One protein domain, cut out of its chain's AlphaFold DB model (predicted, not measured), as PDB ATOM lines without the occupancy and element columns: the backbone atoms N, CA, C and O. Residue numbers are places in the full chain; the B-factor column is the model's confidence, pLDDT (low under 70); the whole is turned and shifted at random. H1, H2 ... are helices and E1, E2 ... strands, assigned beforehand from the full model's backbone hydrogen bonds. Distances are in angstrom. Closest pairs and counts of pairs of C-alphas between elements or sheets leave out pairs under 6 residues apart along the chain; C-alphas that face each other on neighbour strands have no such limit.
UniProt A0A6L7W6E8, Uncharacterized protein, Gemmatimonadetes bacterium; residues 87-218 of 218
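Overview. This is residues 87 to 218 of the 218 residues of an uncharacterized protein of Gemmatimonadetes bacterium (UniProt A0A6L7W6E8). A small antiparallel ribbon of two strands, E1 and E2, lies between helix H1 on one side and residues 148 to 154 of the longer helix H3 on the other; beyond it, the other half of the domain is built largely of loops, with the short helix H4 and the outward-running helix H5. No two helices touch, and long loops join many of the parts. The printed part has 132 residues, with five named helices and two named strands in the order H1 E1 H2 E2 H3 H4 H5. The class is mostly helix, though under half of the residues, 61, are in named elements. The whole is compact and rounded, with a radius of gyration of the C-alphas of 14.9 A and spans of 40 by 38 by 26 A.

Along the chain. Find C-alpha 87 at (24.874, 3.602, 30.489); from there H1 runs over residues 87 to 95, 12.3 A. Go on to residues 112 to 116 for E1, 12.9 A long. H2 is residues 136 to 142, and E2 follows at once as residues 143 to 147, 13.3 A. H3 begins at C-alpha 148, at (33.675, -5.985, 15.135), and runs 24.3 A to residue 164. H4 is just residues 192 to 195. H5 is residues 203 to 216, 19.9 A, ending at C-alpha 216, at (40.564, -34.794, 32.956).

Arrangement. Look first at E1 and E2, antiparallel neighbours at 142 degrees. N 113 and O 146 are within hydrogen-bond range at 2.8 A, as are N 144 and O 115 at 2.8 A. The closest C-alphas of H1 and E1 are those of Lys 89 and Val 114, 6.3 A apart. H1 and H2 are close but not clearly touching, about perpendicular at 80 degrees, with the C-alphas of Val 92 and Ile 139 closest at 6.8 A. The closest C-alphas of E1 and H3 are those of Glu 113 and Arg 148, 6.6 A apart. H4 and H5 are apart from each other and from H3. Every O i to N i+4 pair is within hydrogen-bond range in H1, H2, H3 and H5; H4 is too short for such a pair.

Size, cuts and confidence. The two C-alphas farthest apart are those of Met 129 and Gln 218, at 45.9 A. The printed part has no cut and ends at residue 218, the chain's last. The links H1 to E1, E1 to H2 and H3 to H4 are long; the last spans 27 residues, 165 to 191. The mean pLDDT of the printed part is 95.0, and no printed residue is under 70.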
ATOM      1  N   ARG A  87      24.542   3.953  29.100       95.25
ATOM      2  CA  ARG A  87      24.874   3.602  30.489       95.25
ATOM      3  C   ARG A  87      25.099   2.096  30.643       95.25
ATOM      4  O   ARG A  87      26.118   1.708  31.210       95.25
ATOM      5  N   LEU A  88      24.212   1.273  30.078       95.81
ATOM      6  CA  LEU A  88      24.348  -0.181  30.105       95.81
ATOM      7  C   LEU A  88      25.603  -0.619  29.348       95.81
ATOM      8  O   LEU A  88      26.421  -1.337  29.908       95.81
ATOM      9  N   LYS A  89      25.838  -0.117  28.128       96.06
ATOM     10  CA  LYS A  89      27.042  -0.474  27.355       96.06
ATOM     11  C   LYS A  89      28.337  -0.187  28.115       96.06
ATOM     12  O   LYS A  89      29.237  -1.026  28.126       96.06
ATOM     13  N   ARG A  90      28.438   0.984  28.755       96.50
ATOM     14  CA  ARG A  90      29.600   1.343  29.585       96.50
ATOM     15  C   ARG A  90      29.752   0.407  30.782       96.50
ATOM     16  O   ARG A  90      30.868  -0.028  31.056       96.50
ATOM     17  N   ARG A  91      28.648   0.063  31.451       97.56
ATOM     18  CA  ARG A  91      28.640  -0.871  32.583       97.56
ATOM     19  C   ARG A  91      29.090  -2.271  32.168       97.56
ATOM     20  O   ARG A  91      30.011  -2.791  32.785       97.56
ATOM     21  N   VAL A  92      28.543  -2.823  31.081       97.88
ATOM     22  CA  VAL A  92      28.981  -4.115  30.524       97.88
ATOM     23  C   VAL A  92      30.486  -4.077  30.244       97.88
ATOM     24  O   VAL A  92      31.237  -4.897  30.756       97.88
ATOM     25  N   LYS A  93      30.973  -3.069  29.512       98.00
ATOM     26  CA  LYS A  93      32.406  -2.934  29.206       98.00
ATOM     27  C   LYS A  93      33.298  -2.885  30.452       98.00
ATOM     28  O   LYS A  93      34.369  -3.491  30.461       98.00
ATOM     29  N   SER A  94      32.840  -2.200  31.498       97.69
ATOM     30  CA  SER A  94      33.529  -2.124  32.788       97.69
ATOM     31  C   SER A  94      33.565  -3.471  33.513       97.69
ATOM     32  O   SER A  94      34.633  -3.870  33.968       97.69
ATOM     33  N   LEU A  95      32.435  -4.183  33.593       97.94
ATOM     34  CA  LEU A  95      32.329  -5.484  34.271       97.94
ATOM     35  C   LEU A  95      33.242  -6.540  33.643       97.94
ATOM     36  O   LEU A  95      33.889  -7.306  34.349       97.94
ATOM     37  N   TYR A  96      33.363  -6.524  32.318       97.81
ATOM     38  CA  TYR A  96      34.284  -7.390  31.580       97.81
ATOM     39  C   TYR A  96      35.723  -6.842  31.514       97.81
ATOM     40  O   TYR A  96      36.566  -7.423  30.837       97.81
ATOM     41  N   ASN A  97      36.035  -5.711  32.162       97.94
ATOM     42  CA  ASN A  97      37.353  -5.057  32.133       97.94
ATOM     43  C   ASN A  97      37.901  -4.815  30.705       97.94
ATOM     44  O   ASN A  97      39.113  -4.847  30.466       97.94
ATOM     45  N   ASN A  98      37.007  -4.573  29.739       98.19
ATOM     46  CA  ASN A  98      37.318  -4.491  28.308       98.19
ATOM     47  C   ASN A  98      38.068  -5.716  27.743       98.19
ATOM     48  O   ASN A  98      38.828  -5.587  26.779       98.19
ATOM     49  N   ILE A  99      37.886  -6.893  28.344       98.50
ATOM     50  CA  ILE A  99      38.427  -8.160  27.853       98.50
ATOM     51  C   ILE A  99      37.446  -8.741  26.839       98.50
ATOM     52  O   ILE A  99      36.253  -8.875  27.105       98.50
ATOM     53  N   GLU A 100      37.951  -9.060  25.654       97.88
ATOM     54  CA  GLU A 100      37.151  -9.621  24.569       97.88
ATOM     55  C   GLU A 100      37.009 -11.145  24.704       97.88
ATOM     56  O   GLU A 100      37.984 -11.849  24.983       97.88
ATOM     57  N   ALA A 101      35.796 -11.664  24.497       97.75
ATOM     58  CA  ALA A 101      35.441 -13.039  24.858       97.75
ATOM     59  C   ALA A 101      36.243 -14.106  24.083       97.75
ATOM     60  O   ALA A 101      36.675 -15.108  24.663       97.75
ATOM     61  N   VAL A 102      36.502 -13.887  22.788       97.44
ATOM     62  CA  VAL A 102      37.180 -14.865  21.919       97.44
ATOM     63  C   VAL A 102      38.690 -14.909  22.172       97.44
ATOM     64  O   VAL A 102      39.253 -15.974  22.407       97.44
ATOM     65  N   THR A 103      39.353 -13.758  22.130       96.19
ATOM     66  CA  THR A 103      40.817 -13.616  22.151       96.19
ATOM     67  C   THR A 103      41.394 -13.423  23.548       96.19
ATOM     68  O   THR A 103      42.606 -13.541  23.707       96.19
ATOM     69  N   GLN A 104      40.564 -13.094  24.545       96.94
ATOM     70  CA  GLN A 104      40.971 -12.770  25.925       96.94
ATOM     71  C   GLN A 104      41.934 -11.592  26.048       96.94
ATOM     72  O   GLN A 104      42.544 -11.363  27.092       96.94
ATOM     73  N   ARG A 105      42.065 -10.800  24.984       97.69
ATOM     74  CA  ARG A 105      42.862  -9.582  25.011       97.69
ATOM     75  C   ARG A 105      42.021  -8.439  25.550       97.69
ATOM     76  O   ARG A 105      40.830  -8.330  25.258       97.69
ATOM     77  N   LYS A 106      42.677  -7.553  26.293       98.19
ATOM     78  CA  LYS A 106      42.115  -6.258  26.659       98.19
ATOM     79  C   LYS A 106      42.218  -5.305  25.470       98.19
ATOM     80  O   LYS A 106      43.300  -5.152  24.902       98.19
ATOM     81  N   TYR A 107      41.112  -4.663  25.110       97.81
ATOM     82  CA  TYR A 107      41.050  -3.677  24.026       97.81
ATOM     83  C   TYR A 107      40.646  -2.298  24.541       97.81
ATOM     84  O   TYR A 107      40.210  -2.130  25.682       97.81
ATOM     85  N   GLN A 108      40.769  -1.291  23.675       96.75
ATOM     86  CA  GLN A 108      40.149   0.002  23.925       96.75
ATOM     87  C   GLN A 108      38.626  -0.129  23.847       96.75
ATOM     88  O   GLN A 108      38.099  -0.813  22.970       96.75
ATOM     89  N   SER A 109      37.909   0.583  24.722       94.75
ATOM     90  CA  SER A 109      36.439   0.539  24.791       94.75
ATOM     91  C   SER A 109      35.771   0.790  23.429       94.75
ATOM     92  O   SER A 109      34.794   0.125  23.093       94.75
ATOM     93  N   ALA A 110      36.318   1.691  22.605       92.31
ATOM     94  CA  ALA A 110      35.786   2.011  21.276       92.31
ATOM     95  C   ALA A 110      35.881   0.855  20.260       92.31
ATOM     96  O   ALA A 110      35.143   0.843  19.282       92.31
ATOM     97  N   GLN A 111      36.771  -0.117  20.480       94.81
ATOM     98  CA  GLN A 111      36.937  -1.283  19.604       94.81
ATOM     99  C   GLN A 111      35.984  -2.432  19.961       94.81
ATOM    100  O   GLN A 111      35.897  -3.404  19.211       94.81
ATOM    101  N   LEU A 112      35.300  -2.333  21.105       97.38
ATOM    102  CA  LEU A 112      34.447  -3.378  21.655       97.38
ATOM    103  C   LEU A 112      32.974  -3.064  21.415       97.38
ATOM    104  O   LEU A 112      32.475  -1.979  21.734       97.38
ATOM    105  N   GLU A 113      32.268  -4.063  20.915       95.81
ATOM    106  CA  GLU A 113      30.827  -4.088  20.747       95.81
ATOM    107  C   GLU A 113      30.219  -4.946  21.862       95.81
ATOM    108  O   GLU A 113      30.743  -6.007  22.209       95.81
ATOM    109  N   VAL A 114      29.125  -4.455  22.446       96.62
ATOM    110  CA  VAL A 114      28.311  -5.229  23.388       96.62
ATOM    111  C   VAL A 114      27.294  -6.000  22.565       96.62
ATOM    112  O   VAL A 114      26.406  -5.402  21.947       96.62
ATOM    113  N   ASP A 115      27.430  -7.319  22.543       95.44
ATOM    114  CA  ASP A 115      26.499  -8.198  21.850       95.44
ATOM    115  C   ASP A 115      25.799  -9.140  22.824       95.44
ATOM    116  O   ASP A 115      26.311  -9.424  23.906       95.44
ATOM    117  N   HIS A 116      24.615  -9.613  22.447       95.12
ATOM    118  CA  HIS A 116      23.908 -10.624  23.226       95.12
ATOM    119  C   HIS A 116      24.660 -11.953  23.201       95.12
ATOM    120  O   HIS A 116      25.458 -12.214  22.304       95.12
ATOM    121  N   ARG A 117      24.409 -12.849  24.148       96.25
ATOM    122  CA  ARG A 117      24.803 -14.255  24.014       96.25
ATOM    123  C   ARG A 117      23.866 -14.965  23.056       96.25
ATOM    124  O   ARG A 117      24.322 -15.461  22.021       96.25
ATOM    125  N   PHE A 118      22.565 -14.890  23.321       95.69
ATOM    126  CA  PHE A 118      21.541 -15.420  22.433       95.69
ATOM    127  C   PHE A 118      21.470 -14.608  21.125       95.69
ATOM    128  O   PHE A 118      21.237 -13.396  21.162       95.69
ATOM    129  N   PRO A 119      21.746 -15.212  19.954       93.25
ATOM    130  CA  PRO A 119      21.837 -14.467  18.707       93.25
ATOM    131  C   PRO A 119      20.458 -14.027  18.211       93.25
ATOM    132  O   PRO A 119      19.540 -14.834  18.121       93.25
ATOM    133  N   GLN A 120      20.358 -12.771  17.773       88.94
ATOM    134  CA  GLN A 120      19.103 -12.174  17.298       88.94
ATOM    135  C   GLN A 120      18.422 -12.961  16.169       88.94
ATOM    136  O   GLN A 120      17.205 -12.967  16.078       88.94
ATOM    137  N   VAL A 121      19.189 -13.660  15.324       88.94
ATOM    138  CA  VAL A 121      18.634 -14.500  14.244       88.94
ATOM    139  C   VAL A 121      17.765 -15.661  14.757       88.94
ATOM    140  O   VAL A 121      17.124 -16.332  13.959       88.94
ATOM    141  N   ARG A 122      17.759 -15.920  16.072       90.88
ATOM    142  CA  ARG A 122      16.911 -16.923  16.727       90.88
ATOM    143  C   ARG A 122      15.794 -16.330  17.579       90.88
ATOM    144  O   ARG A 122      15.075 -17.081  18.211       90.88
ATOM    145  N   TRP A 123      15.650 -15.014  17.652       89.94
ATOM    146  CA  TRP A 123      14.572 -14.429  18.444       89.94
ATOM    147  C   TRP A 123      13.241 -14.582  17.702       89.94
ATOM    148  O   TRP A 123      13.160 -14.267  16.517       89.94
ATOM    149  N   SER A 124      12.210 -15.048  18.403       85.62
ATOM    150  CA  SER A 124      10.821 -15.118  17.918       85.62
ATOM    151  C   SER A 124       9.954 -13.959  18.408       85.62
ATOM    152  O   SER A 124       8.822 -13.792  17.972       85.62
ATOM    153  N   SER A 125      10.478 -13.147  19.324       80.38
ATOM    154  CA  SER A 125       9.789 -11.990  19.882       80.38
ATOM    155  C   SER A 125      10.722 -10.780  19.947       80.38
ATOM    156  O   SER A 125      11.951 -10.942  19.972       80.38
ATOM    157  N   PRO A 126      10.161  -9.555  19.948       76.31
ATOM    158  CA  PRO A 126      10.931  -8.352  20.200       76.31
ATOM    159  C   PRO A 126      11.701  -8.455  21.511       76.31
ATOM    160  O   PRO A 126      11.245  -9.035  22.497       76.31
ATOM    161  N   GLU A 127      12.862  -7.822  21.530       82.50
ATOM    162  CA  GLU A 127      13.652  -7.739  22.740       82.50
ATOM    163  C   GLU A 127      12.927  -6.928  23.822       82.50
ATOM    164  O   GLU A 127      12.472  -5.808  23.571       82.50
ATOM    165  N   GLY A 128      12.881  -7.463  25.044       76.81
ATOM    166  CA  GLY A 128      12.427  -6.714  26.212       76.81
ATOM    167  C   GLY A 128      13.294  -5.482  26.507       76.81
ATOM    168  O   GLY A 128      14.359  -5.264  25.924       76.81
ATOM    169  N   MET A 129      12.850  -4.654  27.453       80.38
ATOM    170  CA  MET A 129      13.620  -3.477  27.849       80.38
ATOM    171  C   MET A 129      14.931  -3.893  28.535       80.38
ATOM    172  O   MET A 129      14.933  -4.653  29.501       80.38
ATOM    173  N   ASN A 130      16.049  -3.352  28.054       87.75
ATOM    174  CA  ASN A 130      17.356  -3.550  28.671       87.75
ATOM    175  C   ASN A 130      17.594  -2.510  29.762       87.75
ATOM    176  O   ASN A 130      18.115  -1.424  29.487       87.75
ATOM    177  N   ASP A 131      17.207  -2.853  30.988       89.19
ATOM    178  CA  ASP A 131      17.392  -1.999  32.158       89.19
ATOM    179  C   ASP A 131      18.894  -1.750  32.434       89.19
ATOM    180  O   ASP A 131      19.642  -2.699  32.689       89.19
ATOM    181  N   PRO A 132      19.378  -0.493  32.402       90.75
ATOM    182  CA  PRO A 132      20.752  -0.161  32.776       90.75
ATOM    183  C   PRO A 132      21.151  -0.582  34.194       90.75
ATOM    184  O   PRO A 132      22.352  -0.697  34.463       90.75
ATOM    185  N   ASP A 133      20.171  -0.785  35.073       92.44
ATOM    186  CA  ASP A 133      20.320  -1.142  36.480       92.44
ATOM    187  C   ASP A 133      20.084  -2.646  36.749       92.44
ATOM    188  O   ASP A 133      20.160  -3.070  37.902       92.44
ATOM    189  N   MET A 134      19.932  -3.483  35.707       94.75
ATOM    190  CA  MET A 134      19.819  -4.949  35.853       94.75
ATOM    191  C   MET A 134      20.985  -5.553  36.665       94.75
ATOM    192  O   MET A 134      22.089  -5.004  36.626       94.75
ATOM    193  N   PRO A 135      20.818  -6.666  37.397       96.69
ATOM    194  CA  PRO A 135      21.900  -7.264  38.182       96.69
ATOM    195  C   PRO A 135      23.134  -7.635  37.342       96.69
ATOM    196  O   PRO A 135      23.018  -8.040  36.189       96.69
ATOM    197  N   ASP A 136      24.334  -7.566  37.934       97.31
ATOM    198  CA  ASP A 136      25.579  -7.936  37.232       97.31
ATOM    199  C   ASP A 136      25.550  -9.389  36.728       97.31
ATOM    200  O   ASP A 136      26.039  -9.676  35.638       97.31
ATOM    201  N   ALA A 137      24.940 -10.301  37.492       96.00
ATOM    202  CA  ALA A 137      24.754 -11.692  37.081       96.00
ATOM    203  C   ALA A 137      23.953 -11.799  35.772       96.00
ATOM    204  O   ALA A 137      24.381 -12.486  34.847       96.00
ATOM    205  N   GLU A 138      22.864 -11.038  35.655       95.44
ATOM    206  CA  GLU A 138      22.051 -10.984  34.438       95.44
ATOM    207  C   GLU A 138      22.851 -10.402  33.263       95.44
ATOM    208  O   GLU A 138      22.738 -10.877  32.135       95.44
ATOM    209  N   ILE A 139      23.738  -9.428  33.515       96.19
ATOM    210  CA  ILE A 139      24.648  -8.908  32.486       96.19
ATOM    211  C   ILE A 139      25.574 -10.010  31.956       96.19
ATOM    212  O   ILE A 139      25.750 -10.122  30.740       96.19
ATOM    213  N   PHE A 140      26.164 -10.815  32.844       95.75
ATOM    214  CA  PHE A 140      27.074 -11.893  32.450       95.75
ATOM    215  C   PHE A 140      26.379 -13.024  31.684       95.75
ATOM    216  O   PHE A 140      27.009 -13.672  30.836       95.75
ATOM    217  N   GLU A 141      25.096 -13.244  31.963       94.56
ATOM    218  CA  GLU A 141      24.234 -14.182  31.244       94.56
ATOM    219  C   GLU A 141      23.821 -13.636  29.875       94.56
ATOM    220  O   GLU A 141      23.948 -14.334  28.870       94.56
ATOM    221  N   LYS A 142      23.394 -12.372  29.799       94.69
ATOM    222  CA  LYS A 142      22.834 -11.796  28.571       94.69
ATOM    223  C   LYS A 142      23.865 -11.339  27.560       94.69
ATOM    224  O   LYS A 142      23.602 -11.432  26.361       94.69
ATOM    225  N   PHE A 143      25.008 -10.820  27.998       96.94
ATOM    226  CA  PHE A 143      25.921 -10.086  27.125       96.94
ATOM    227  C   PHE A 143      27.298 -10.734  26.998       96.94
ATOM    228  O   PHE A 143      27.698 -11.614  27.754       96.94
ATOM    229  N   GLN A 144      28.036 -10.293  25.987       97.81
ATOM    230  CA  GLN A 144      29.450 -10.574  25.790       97.81
ATOM    231  C   GLN A 144      30.111  -9.405  25.052       97.81
ATOM    232  O   GLN A 144      29.446  -8.649  24.336       97.81
ATOM    233  N   LEU A 145      31.426  -9.256  25.218       98.31
ATOM    234  CA  LEU A 145      32.215  -8.280  24.471       98.31
ATOM    235  C   LEU A 145      32.904  -8.937  23.284       98.31
ATOM    236  O   LEU A 145      33.654  -9.899  23.455       98.31
ATOM    237  N   LEU A 146      32.695  -8.366  22.101       98.12
ATOM    238  CA  LEU A 146      33.318  -8.802  20.856       98.12
ATOM    239  C   LEU A 146      33.921  -7.597  20.137       98.12
ATOM    240  O   LEU A 146      33.343  -6.513  20.126       98.12
ATOM    241  N   ILE A 147      35.063  -7.779  19.482       97.31
ATOM    242  CA  ILE A 147      35.476  -6.834  18.438       97.31
ATOM    243  C   ILE A 147      34.591  -7.023  17.201       97.31
ATOM    244  O   ILE A 147      34.074  -8.117  16.958       97.31
ATOM    245  N   ARG A 148      34.490  -5.986  16.364       93.31
ATOM    246  CA  ARG A 148      33.675  -5.985  15.135       93.31
ATOM    247  C   ARG A 148      33.843  -7.246  14.277       93.31
ATOM    248  O   ARG A 148      32.862  -7.799  13.788       93.31
ATOM    249  N   GLN A 149      35.080  -7.718  14.102       94.50
ATOM    250  CA  GLN A 149      35.368  -8.912  13.298       94.50
ATOM    251  C   GLN A 149      34.767 -10.189  13.907       94.50
ATOM    252  O   GLN A 149      34.157 -10.981  13.190       94.50
ATOM    253  N   ASN A 150      34.890 -10.373  15.224       97.06
ATOM    254  CA  ASN A 150      34.366 -11.549  15.920       97.06
ATOM    255  C   ASN A 150      32.842 -11.491  16.047       97.06
ATOM    256  O   ASN A 150      32.185 -12.522  15.937       97.06
ATOM    257  N   ASN A 151      32.268 -10.293  16.191       95.62
ATOM    258  CA  ASN A 151      30.819 -10.107  16.144       95.62
ATOM    259  C   ASN A 151      30.239 -10.475  14.765       95.62
ATOM    260  O   ASN A 151      29.205 -11.141  14.652       95.62
ATOM    261  N   LEU A 152      30.951 -10.117  13.689       92.56
ATOM    262  CA  LEU A 152      30.598 -10.547  12.339       92.56
ATOM    263  C   LEU A 152      30.688 -12.072  12.193       92.56
ATOM    264  O   LEU A 152      29.775 -12.679  11.638       92.56
ATOM    265  N   TRP A 153      31.751 -12.702  12.697       96.31
ATOM    266  CA  TRP A 153      31.886 -14.161  12.667       96.31
ATOM    267  C   TRP A 153      30.764 -14.855  13.429       96.31
ATOM    268  O   TRP A 153      30.101 -15.715  12.850       96.31
ATOM    269  N   LYS A 154      30.473 -14.418  14.659       96.75
ATOM    270  CA  LYS A 154      29.321 -14.893  15.431       96.75
ATOM    271  C   LYS A 154      28.046 -14.850  14.597       96.75
ATOM    272  O   LYS A 154      27.368 -15.865  14.466       96.75
ATOM    273  N   SER A 155      27.760 -13.704  13.978       92.75
ATOM    274  CA  SER A 155      26.572 -13.532  13.137       92.75
ATOM    275  C   SER A 155      26.519 -14.571  12.011       92.75
ATOM    276  O   SER A 155      25.508 -15.250  11.862       92.75
ATOM    277  N   ARG A 156      27.623 -14.778  11.278       93.56
ATOM    278  CA  ARG A 156      27.693 -15.764  10.183       93.56
ATOM    279  C   ARG A 156      27.510 -17.202  10.651       93.56
ATOM    280  O   ARG A 156      26.785 -17.960  10.011       93.56
ATOM    281  N   TYR A 157      28.127 -17.580  11.767       96.94
ATOM    282  CA  TYR A 157      27.959 -18.921  12.325       96.94
ATOM    283  C   TYR A 157      26.534 -19.158  12.826       96.94
ATOM    284  O   TYR A 157      25.985 -20.239  12.614       96.94
ATOM    285  N   CYS A 158      25.910 -18.159  13.453       96.81
ATOM    286  CA  CYS A 158      24.528 -18.256  13.910       96.81
ATOM    287  C   CYS A 158      23.539 -18.328  12.736       96.81
ATOM    288  O   CYS A 158      22.658 -19.183  12.760       96.81
ATOM    289  N   GLU A 159      23.718 -17.508  11.694       93.81
ATOM    290  CA  GLU A 159      22.932 -17.563  10.449       93.81
ATOM    291  C   GLU A 159      23.036 -18.945   9.786       93.81
ATOM    292  O   GLU A 159      22.020 -19.572   9.489       93.81
ATOM    293  N   ASN A 160      24.256 -19.467   9.625       94.94
ATOM    294  CA  ASN A 160      24.474 -20.798   9.059       94.94
ATOM    295  C   ASN A 160      23.836 -21.902   9.916       94.94
ATOM    296  O   ASN A 160      23.290 -22.868   9.384       94.94
ATOM    297  N   CYS A 161      23.884 -21.769  11.242       96.94
ATOM    298  CA  CYS A 161      23.270 -22.724  12.159       96.94
ATOM    299  C   CYS A 161      21.743 -22.741  12.046       96.94
ATOM    300  O   CYS A 161      21.152 -23.816  12.102       96.94
ATOM    301  N   VAL A 162      21.103 -21.583  11.848       95.00
ATOM    302  CA  VAL A 162      19.659 -21.508  11.572       95.00
ATOM    303  C   VAL A 162      19.324 -22.171  10.234       95.00
ATOM    304  O   VAL A 162      18.364 -22.925  10.158       95.00
ATOM    305  N   GLN A 163      20.139 -21.949   9.201       93.31
ATOM    306  CA  GLN A 163      19.880 -22.479   7.857       93.31
ATOM    307  C   GLN A 163      20.124 -23.986   7.724       93.31
ATOM    308  O   GLN A 163      19.421 -24.662   6.982       93.31
ATOM    309  N   THR A 164      21.154 -24.511   8.390       96.38
ATOM    310  CA  THR A 164      21.648 -25.881   8.156       96.38
ATOM    311  C   THR A 164      21.450 -26.820   9.339       96.38
ATOM    312  O   THR A 164      21.740 -28.007   9.231       96.38
ATOM    313  N   GLY A 165      21.070 -26.288  10.503       96.69
ATOM    314  CA  GLY A 165      21.085 -27.018  11.769       96.69
ATOM    315  C   GLY A 165      22.491 -27.295  12.319       96.69
ATOM    316  O   GLY A 165      22.610 -27.756  13.449       96.69
ATOM    317  N   LYS A 166      23.576 -26.997  11.588       97.19
ATOM    318  CA  LYS A 166      24.953 -27.244  12.048       97.19
ATOM    319  C   LYS A 166      25.402 -26.152  13.014       97.19
ATOM    320  O   LYS A 166      25.464 -24.976  12.655       97.19
ATOM    321  N   ARG A 167      25.704 -26.528  14.255       97.00
ATOM    322  CA  ARG A 167      26.136 -25.609  15.316       97.00
ATOM    323  C   ARG A 167      27.552 -25.112  15.043       97.00
ATOM    324  O   ARG A 167      28.375 -25.807  14.457       97.00
ATOM    325  N   GLY A 168      27.808 -23.861  15.416       94.31
ATOM    326  CA  GLY A 168      29.059 -23.191  15.084       94.31
ATOM    327  C   GLY A 168      30.243 -23.712  15.896       94.31
ATOM    328  O   GLY A 168      30.135 -23.919  17.104       94.31
ATOM    329  N   THR A 169      31.379 -23.857  15.225       94.62
ATOM    330  CA  THR A 169      32.671 -24.233  15.811       94.62
ATOM    331  C   THR A 169      33.639 -23.055  15.756       94.62
ATOM    332  O   THR A 169      33.353 -22.019  15.145       94.62
ATOM    333  N   PHE A 170      34.798 -23.205  16.396       95.69
ATOM    334  CA  PHE A 170      35.881 -22.230  16.338       95.69
ATOM    335  C   PHE A 170      37.171 -22.926  15.927       95.69
ATOM    336  O   PHE A 170      37.512 -23.960  16.494       95.69
ATOM    337  N   ILE A 171      37.858 -22.374  14.922       94.44
ATOM    338  CA  ILE A 171      39.158 -22.844  14.405       94.44
ATOM    339  C   ILE A 171      39.252 -24.366  14.160       94.44
ATOM    340  O   ILE A 171      40.313 -24.959  14.310       94.44
ATOM    341  N   GLY A 172      38.140 -24.998  13.770       93.00
ATOM    342  CA  GLY A 172      38.078 -26.438  13.490       93.00
ATOM    343  C   GLY A 172      37.904 -27.341  14.718       93.00
ATOM    344  O   GLY A 172      37.935 -28.556  14.572       93.00
ATOM    345  N   ILE A 173      37.699 -26.782  15.913       96.75
ATOM    346  CA  ILE A 173      37.472 -27.562  17.136       96.75
ATOM    347  C   ILE A 173      35.982 -27.904  17.261       96.75
ATOM    348  O   ILE A 173      35.148 -27.028  17.508       96.75
ATOM    349  N   GLU A 174      35.653 -29.190  17.138       96.00
ATOM    350  CA  GLU A 174      34.299 -29.737  17.316       96.00
ATOM    351  C   GLU A 174      34.007 -30.082  18.785       96.00
ATOM    352  O   GLU A 174      33.728 -31.223  19.144       96.00
ATOM    353  N   TYR A 175      34.091 -29.081  19.661       97.25
ATOM    354  CA  TYR A 175      33.801 -29.243  21.086       97.25
ATOM    355  C   TYR A 175      32.498 -28.542  21.471       97.25
ATOM    356  O   TYR A 175      32.281 -27.381  21.114       97.25
ATOM    357  N   PHE A 176      31.658 -29.232  22.244       97.69
ATOM    358  CA  PHE A 176      30.416 -28.700  22.796       97.69
ATOM    359  C   PHE A 176      30.259 -29.184  24.237       97.69
ATOM    360  O   PHE A 176      30.086 -30.375  24.473       97.69
ATOM    361  N   TYR A 177      30.263 -28.271  25.210       96.88
ATOM    362  CA  TYR A 177      30.059 -28.649  26.620       96.88
ATOM    363  C   TYR A 177      28.620 -29.087  26.930       96.88
ATOM    364  O   TYR A 177      28.342 -29.596  28.012       96.88
ATOM    365  N   GLN A 178      27.697 -28.845  25.997       97.00
ATOM    366  CA  GLN A 178      26.312 -29.290  26.048       97.00
ATOM    367  C   GLN A 178      25.769 -29.485  24.621       97.00
ATOM    368  O   GLN A 178      26.053 -28.706  23.701       97.00
ATOM    369  N   GLY A 179      24.970 -30.536  24.428       95.00
ATOM    370  CA  GLY A 179      24.471 -30.932  23.110       95.00
ATOM    371  C   GLY A 179      25.576 -31.507  22.217       95.00
ATOM    372  O   GLY A 179      26.512 -32.127  22.710       95.00
ATOM    373  N   GLY A 180      25.462 -31.305  20.904       96.50
ATOM    374  CA  GLY A 180      26.410 -31.837  19.919       96.50
ATOM    375  C   GLY A 180      26.636 -30.897  18.731       96.50
ATOM    376  O   GLY A 180      26.365 -29.703  18.853       96.50
ATOM    377  N   PRO A 181      27.113 -31.399  17.581       97.19
ATOM    378  CA  PRO A 181      27.402 -30.587  16.395       97.19
ATOM    379  C   PRO A 181      26.153 -30.102  15.646       97.19
ATOM    380  O   PRO A 181      26.246 -29.213  14.799       97.19
ATOM    381  N   THR A 182      24.978 -30.648  15.947       97.69
ATOM    382  CA  THR A 182      23.703 -30.285  15.320       97.69
ATOM    383  C   THR A 182      22.737 -29.700  16.341       97.69
ATOM    384  O   THR A 182      22.842 -29.950  17.545       97.69
ATOM    385  N   TRP A 183      21.813 -28.866  15.864       96.50
ATOM    386  CA  TRP A 183      20.714 -28.348  16.666       96.50
ATOM    387  C   TRP A 183      19.867 -29.517  17.187       96.50
ATOM    388  O   TRP A 183      19.466 -30.354  16.376       96.50
ATOM    389  N   PRO A 184      19.606 -29.617  18.501       91.88
ATOM    390  CA  PRO A 184      18.822 -30.728  19.029       91.88
ATOM    391  C   PRO A 184      17.375 -30.682  18.527       91.88
ATOM    392  O   PRO A 184      16.707 -29.664  18.673       91.88
ATOM    393  N   GLU A 185      16.877 -31.792  17.980       92.25
ATOM    394  CA  GLU A 185      15.537 -31.873  17.365       92.25
ATOM    395  C   GLU A 185      14.392 -31.576  18.347       92.25
ATOM    396  O   GLU A 185      13.342 -31.080  17.951       92.25
ATOM    397  N   TYR A 186      14.601 -31.841  19.639       93.19
ATOM    398  CA  TYR A 186      13.616 -31.600  20.698       93.19
ATOM    399  C   TYR A 186      13.598 -30.150  21.215       93.19
ATOM    400  O   TYR A 186      12.818 -29.836  22.114       93.19
ATOM    401  N   ILE A 187      14.472 -29.274  20.707       94.94
ATOM    402  CA  ILE A 187      14.550 -27.862  21.096       94.94
ATOM    403  C   ILE A 187      13.995 -27.002  19.960       94.94
ATOM    404  O   ILE A 187      14.459 -27.091  18.823       94.94
ATOM    405  N   ALA A 188      13.034 -26.132  20.278       95.44
ATOM    406  CA  ALA A 188      12.446 -25.214  19.307       95.44
ATOM    407  C   ALA A 188      13.516 -24.284  18.684       95.44
ATOM    408  O   ALA A 188      14.478 -23.939  19.368       95.44
ATOM    409  N   PRO A 189      13.403 -23.870  17.407       92.94
ATOM    410  CA  PRO A 189      14.443 -23.087  16.723       92.94
ATOM    411  C   PRO A 189      14.826 -21.761  17.403       92.94
ATOM    412  O   PRO A 189      15.956 -21.287  17.234       92.94
ATOM    413  N   ASP A 190      13.888 -21.186  18.147       92.81
ATOM    414  CA  ASP A 190      13.955 -19.917  18.867       92.81
ATOM    415  C   ASP A 190      14.276 -20.064  20.362       92.81
ATOM    416  O   ASP A 190      14.290 -19.087  21.109       92.81
ATOM    417  N   ASP A 191      14.577 -21.279  20.812       95.19
ATOM    418  CA  ASP A 191      14.897 -21.562  22.204       95.19
ATOM    419  C   ASP A 191      16.411 -21.472  22.458       95.19
ATOM    420  O   ASP A 191      17.233 -22.196  21.877       95.19
ATOM    421  N   GLU A 192      16.792 -20.578  23.374       95.88
ATOM    422  CA  GLU A 192      18.179 -20.314  23.760       95.88
ATOM    423  C   GLU A 192      18.929 -21.569  24.228       95.88
ATOM    424  O   GLU A 192      20.137 -21.688  23.989       95.88
ATOM    425  N   ARG A 193      18.229 -22.559  24.794       96.56
ATOM    426  CA  ARG A 193      18.836 -23.811  25.273       96.56
ATOM    427  C   ARG A 193      19.569 -24.565  24.166       96.56
ATOM    428  O   ARG A 193      20.565 -25.231  24.444       96.56
ATOM    429  N   GLY A 194      19.155 -24.427  22.904       96.62
ATOM    430  CA  GLY A 194      19.860 -25.047  21.774       96.62
ATOM    431  C   GLY A 194      21.224 -24.404  21.485       96.62
ATOM    432  O   GLY A 194      22.124 -25.026  20.903       96.62
ATOM    433  N   CYS A 195      21.449 -23.176  21.959       97.38
ATOM    434  CA  CYS A 195      22.737 -22.494  21.862       97.38
ATOM    435  C   CYS A 195      23.737 -22.950  22.941       97.38
ATOM    436  O   CYS A 195      24.945 -22.837  22.721       97.38
ATOM    437  N   HIS A 196      23.280 -23.523  24.061       97.38
ATOM    438  CA  HIS A 196      24.153 -23.964  25.155       97.38
ATOM    439  C   HIS A 196      25.143 -25.032  24.697       97.38
ATOM    440  O   HIS A 196      24.745 -26.103  24.253       97.38
ATOM    441  N   GLY A 197      26.438 -24.759  24.823       96.62
ATOM    442  CA  GLY A 197      27.511 -25.630  24.338       96.62
ATOM    443  C   GLY A 197      28.209 -25.112  23.086       96.62
ATOM    444  O   GLY A 197      29.348 -25.485  22.840       96.62
ATOM    445  N   CYS A 198      27.570 -24.229  22.316       97.62
ATOM    446  CA  CYS A 198      28.171 -23.611  21.136       97.62
ATOM    447  C   CYS A 198      29.227 -22.572  21.541       97.62
ATOM    448  O   CYS A 198      28.979 -21.745  22.423       97.62
ATOM    449  N   PHE A 199      30.371 -22.556  20.848       98.19
ATOM    450  CA  PHE A 199      31.429 -21.562  21.069       98.19
ATOM    451  C   PHE A 199      30.893 -20.126  20.983       98.19
ATOM    452  O   PHE A 199      31.105 -19.317  21.880       98.19
ATOM    453  N   TRP A 200      30.133 -19.827  19.926       97.75
ATOM    454  CA  TRP A 200      29.653 -18.474  19.618       97.75
ATOM    455  C   TRP A 200      28.563 -17.956  20.564       97.75
ATOM    456  O   TRP A 200      28.255 -16.764  20.558       97.75
ATOM    457  N   TYR A 201      27.982 -18.838  21.378       97.81
ATOM    458  CA  TYR A 201      27.026 -18.462  22.412       97.81
ATOM    459  C   TYR A 201      27.738 -17.928  23.661       97.81
ATOM    460  O   TYR A 201      27.415 -16.852  24.164       97.81
ATOM    461  N   ASN A 202      28.742 -18.662  24.147       97.56
ATOM    462  CA  ASN A 202      29.507 -18.277  25.327       97.56
ATOM    463  C   ASN A 202      30.965 -18.764  25.221       97.56
ATOM    464  O   ASN A 202      31.272 -19.851  25.723       97.56
ATOM    465  N   PRO A 203      31.859 -17.970  24.593       97.75
ATOM    466  CA  PRO A 203      33.262 -18.344  24.410       97.75
ATOM    467  C   PRO A 203      33.998 -18.606  25.729       97.75
ATOM    468  O   PRO A 203      34.862 -19.479  25.788       97.75
ATOM    469  N   ASP A 204      33.638 -17.893  26.802       96.12
ATOM    470  CA  ASP A 204      34.283 -18.035  28.109       96.12
ATOM    471  C   ASP A 204      33.960 -19.384  28.758       96.12
ATOM    472  O   ASP A 204      34.874 -20.140  29.097       96.12
ATOM    473  N   LYS A 205      32.669 -19.733  28.852       97.19
ATOM    474  CA  LYS A 205      32.228 -21.034  29.382       97.19
ATOM    475  C   LYS A 205      32.715 -22.186  28.504       97.19
ATOM    476  O   LYS A 205      33.118 -23.228  29.018       97.19
ATOM    477  N   TRP A 206      32.716 -21.992  27.186       98.00
ATOM    478  CA  TRP A 206      33.253 -22.967  26.237       98.00
ATOM    479  C   TRP A 206      34.744 -23.228  26.468       98.00
ATOM    480  O   TRP A 206      35.157 -24.380  26.562       98.00
ATOM    481  N   ARG A 207      35.553 -22.177  26.638       97.62
ATOM    482  CA  ARG A 207      36.992 -22.317  26.892       97.62
ATOM    483  C   ARG A 207      37.270 -22.961  28.248       97.62
ATOM    484  O   ARG A 207      38.131 -23.830  28.331       97.62
ATOM    485  N   GLN A 208      36.550 -22.553  29.296       97.50
ATOM    486  CA  GLN A 208      36.692 -23.152  30.625       97.50
ATOM    487  C   GLN A 208      36.405 -24.658  30.584       97.50
ATOM    488  O   GLN A 208      37.232 -25.457  31.013       97.50
ATOM    489  N   SER A 209      35.262 -25.041  30.018       98.12
ATOM    490  CA  SER A 209      34.859 -26.447  29.917       98.12
ATOM    491  C   SER A 209      35.804 -27.275  29.042       98.12
ATOM    492  O   SER A 209      36.121 -28.408  29.405       98.12
ATOM    493  N   LEU A 210      36.336 -26.710  27.952       97.50
ATOM    494  CA  LEU A 210      37.357 -27.376  27.144       97.50
ATOM    495  C   LEU A 210      38.644 -27.624  27.946       97.50
ATOM    496  O   LEU A 210      39.187 -28.724  27.894       97.50
ATOM    497  N   ASN A 211      39.116 -26.640  28.714       97.75
ATOM    498  CA  ASN A 211      40.304 -26.807  29.556       97.75
ATOM    499  C   ASN A 211      40.093 -27.878  30.637       97.75
ATOM    500  O   ASN A 211      40.980 -28.697  30.867       97.75
ATOM    501  N   GLU A 212      38.917 -27.905  31.268       98.12
ATOM    502  CA  GLU A 212      38.551 -28.956  32.223       98.12
ATOM    503  C   GLU A 212      38.499 -30.337  31.557       98.12
ATOM    504  O   GLU A 212      38.983 -31.314  32.126       98.12
ATOM    505  N   PHE A 213      37.943 -30.424  30.345       97.12
ATOM    506  CA  PHE A 213      37.922 -31.658  29.565       97.12
ATOM    507  C   PHE A 213      39.341 -32.145  29.260       97.12
ATOM    508  O   PHE A 213      39.638 -33.310  29.502       97.12
ATOM    509  N   ILE A 214      40.231 -31.265  28.797       97.31
ATOM    510  CA  ILE A 214      41.630 -31.612  28.523       97.31
ATOM    511  C   ILE A 214      42.318 -32.102  29.802       97.31
ATOM    512  O   ILE A 214      42.921 -33.167  29.783       97.31
ATOM    513  N   ALA A 215      42.184 -31.384  30.920       97.62
ATOM    514  CA  ALA A 215      42.830 -31.745  32.184       97.62
ATOM    515  C   ALA A 215      42.365 -33.098  32.752       97.62
ATOM    516  O   ALA A 215      43.143 -33.783  33.407       97.62
ATOM    517  N   ARG A 216      41.107 -33.494  32.514       96.38
ATOM    518  CA  ARG A 216      40.564 -34.794  32.956       96.38
ATOM    519  C   ARG A 216      40.962 -35.971  32.062       96.38
ATOM    520  O   ARG A 216      40.762 -37.108  32.473       96.38
ATOM    521  N   ASN A 217      41.445 -35.706  30.850       93.56
ATOM    522  CA  ASN A 217      41.803 -36.722  29.855       93.56
ATOM    523  C   ASN A 217      43.309 -36.698  29.518       93.56
ATOM    524  O   ASN A 217      43.702 -37.152  28.442       93.56
ATOM    525  N   GLN A 218      44.127 -36.135  30.415       78.19
ATOM    526  CA  GLN A 218      45.585 -36.291  30.449       78.19
ATOM    527  C   GLN A 218      45.952 -37.502  31.303       78.19
ATOM    528  O   GLN A 218      46.908 -38.204  30.909       78.19
TER     529      GLN A 218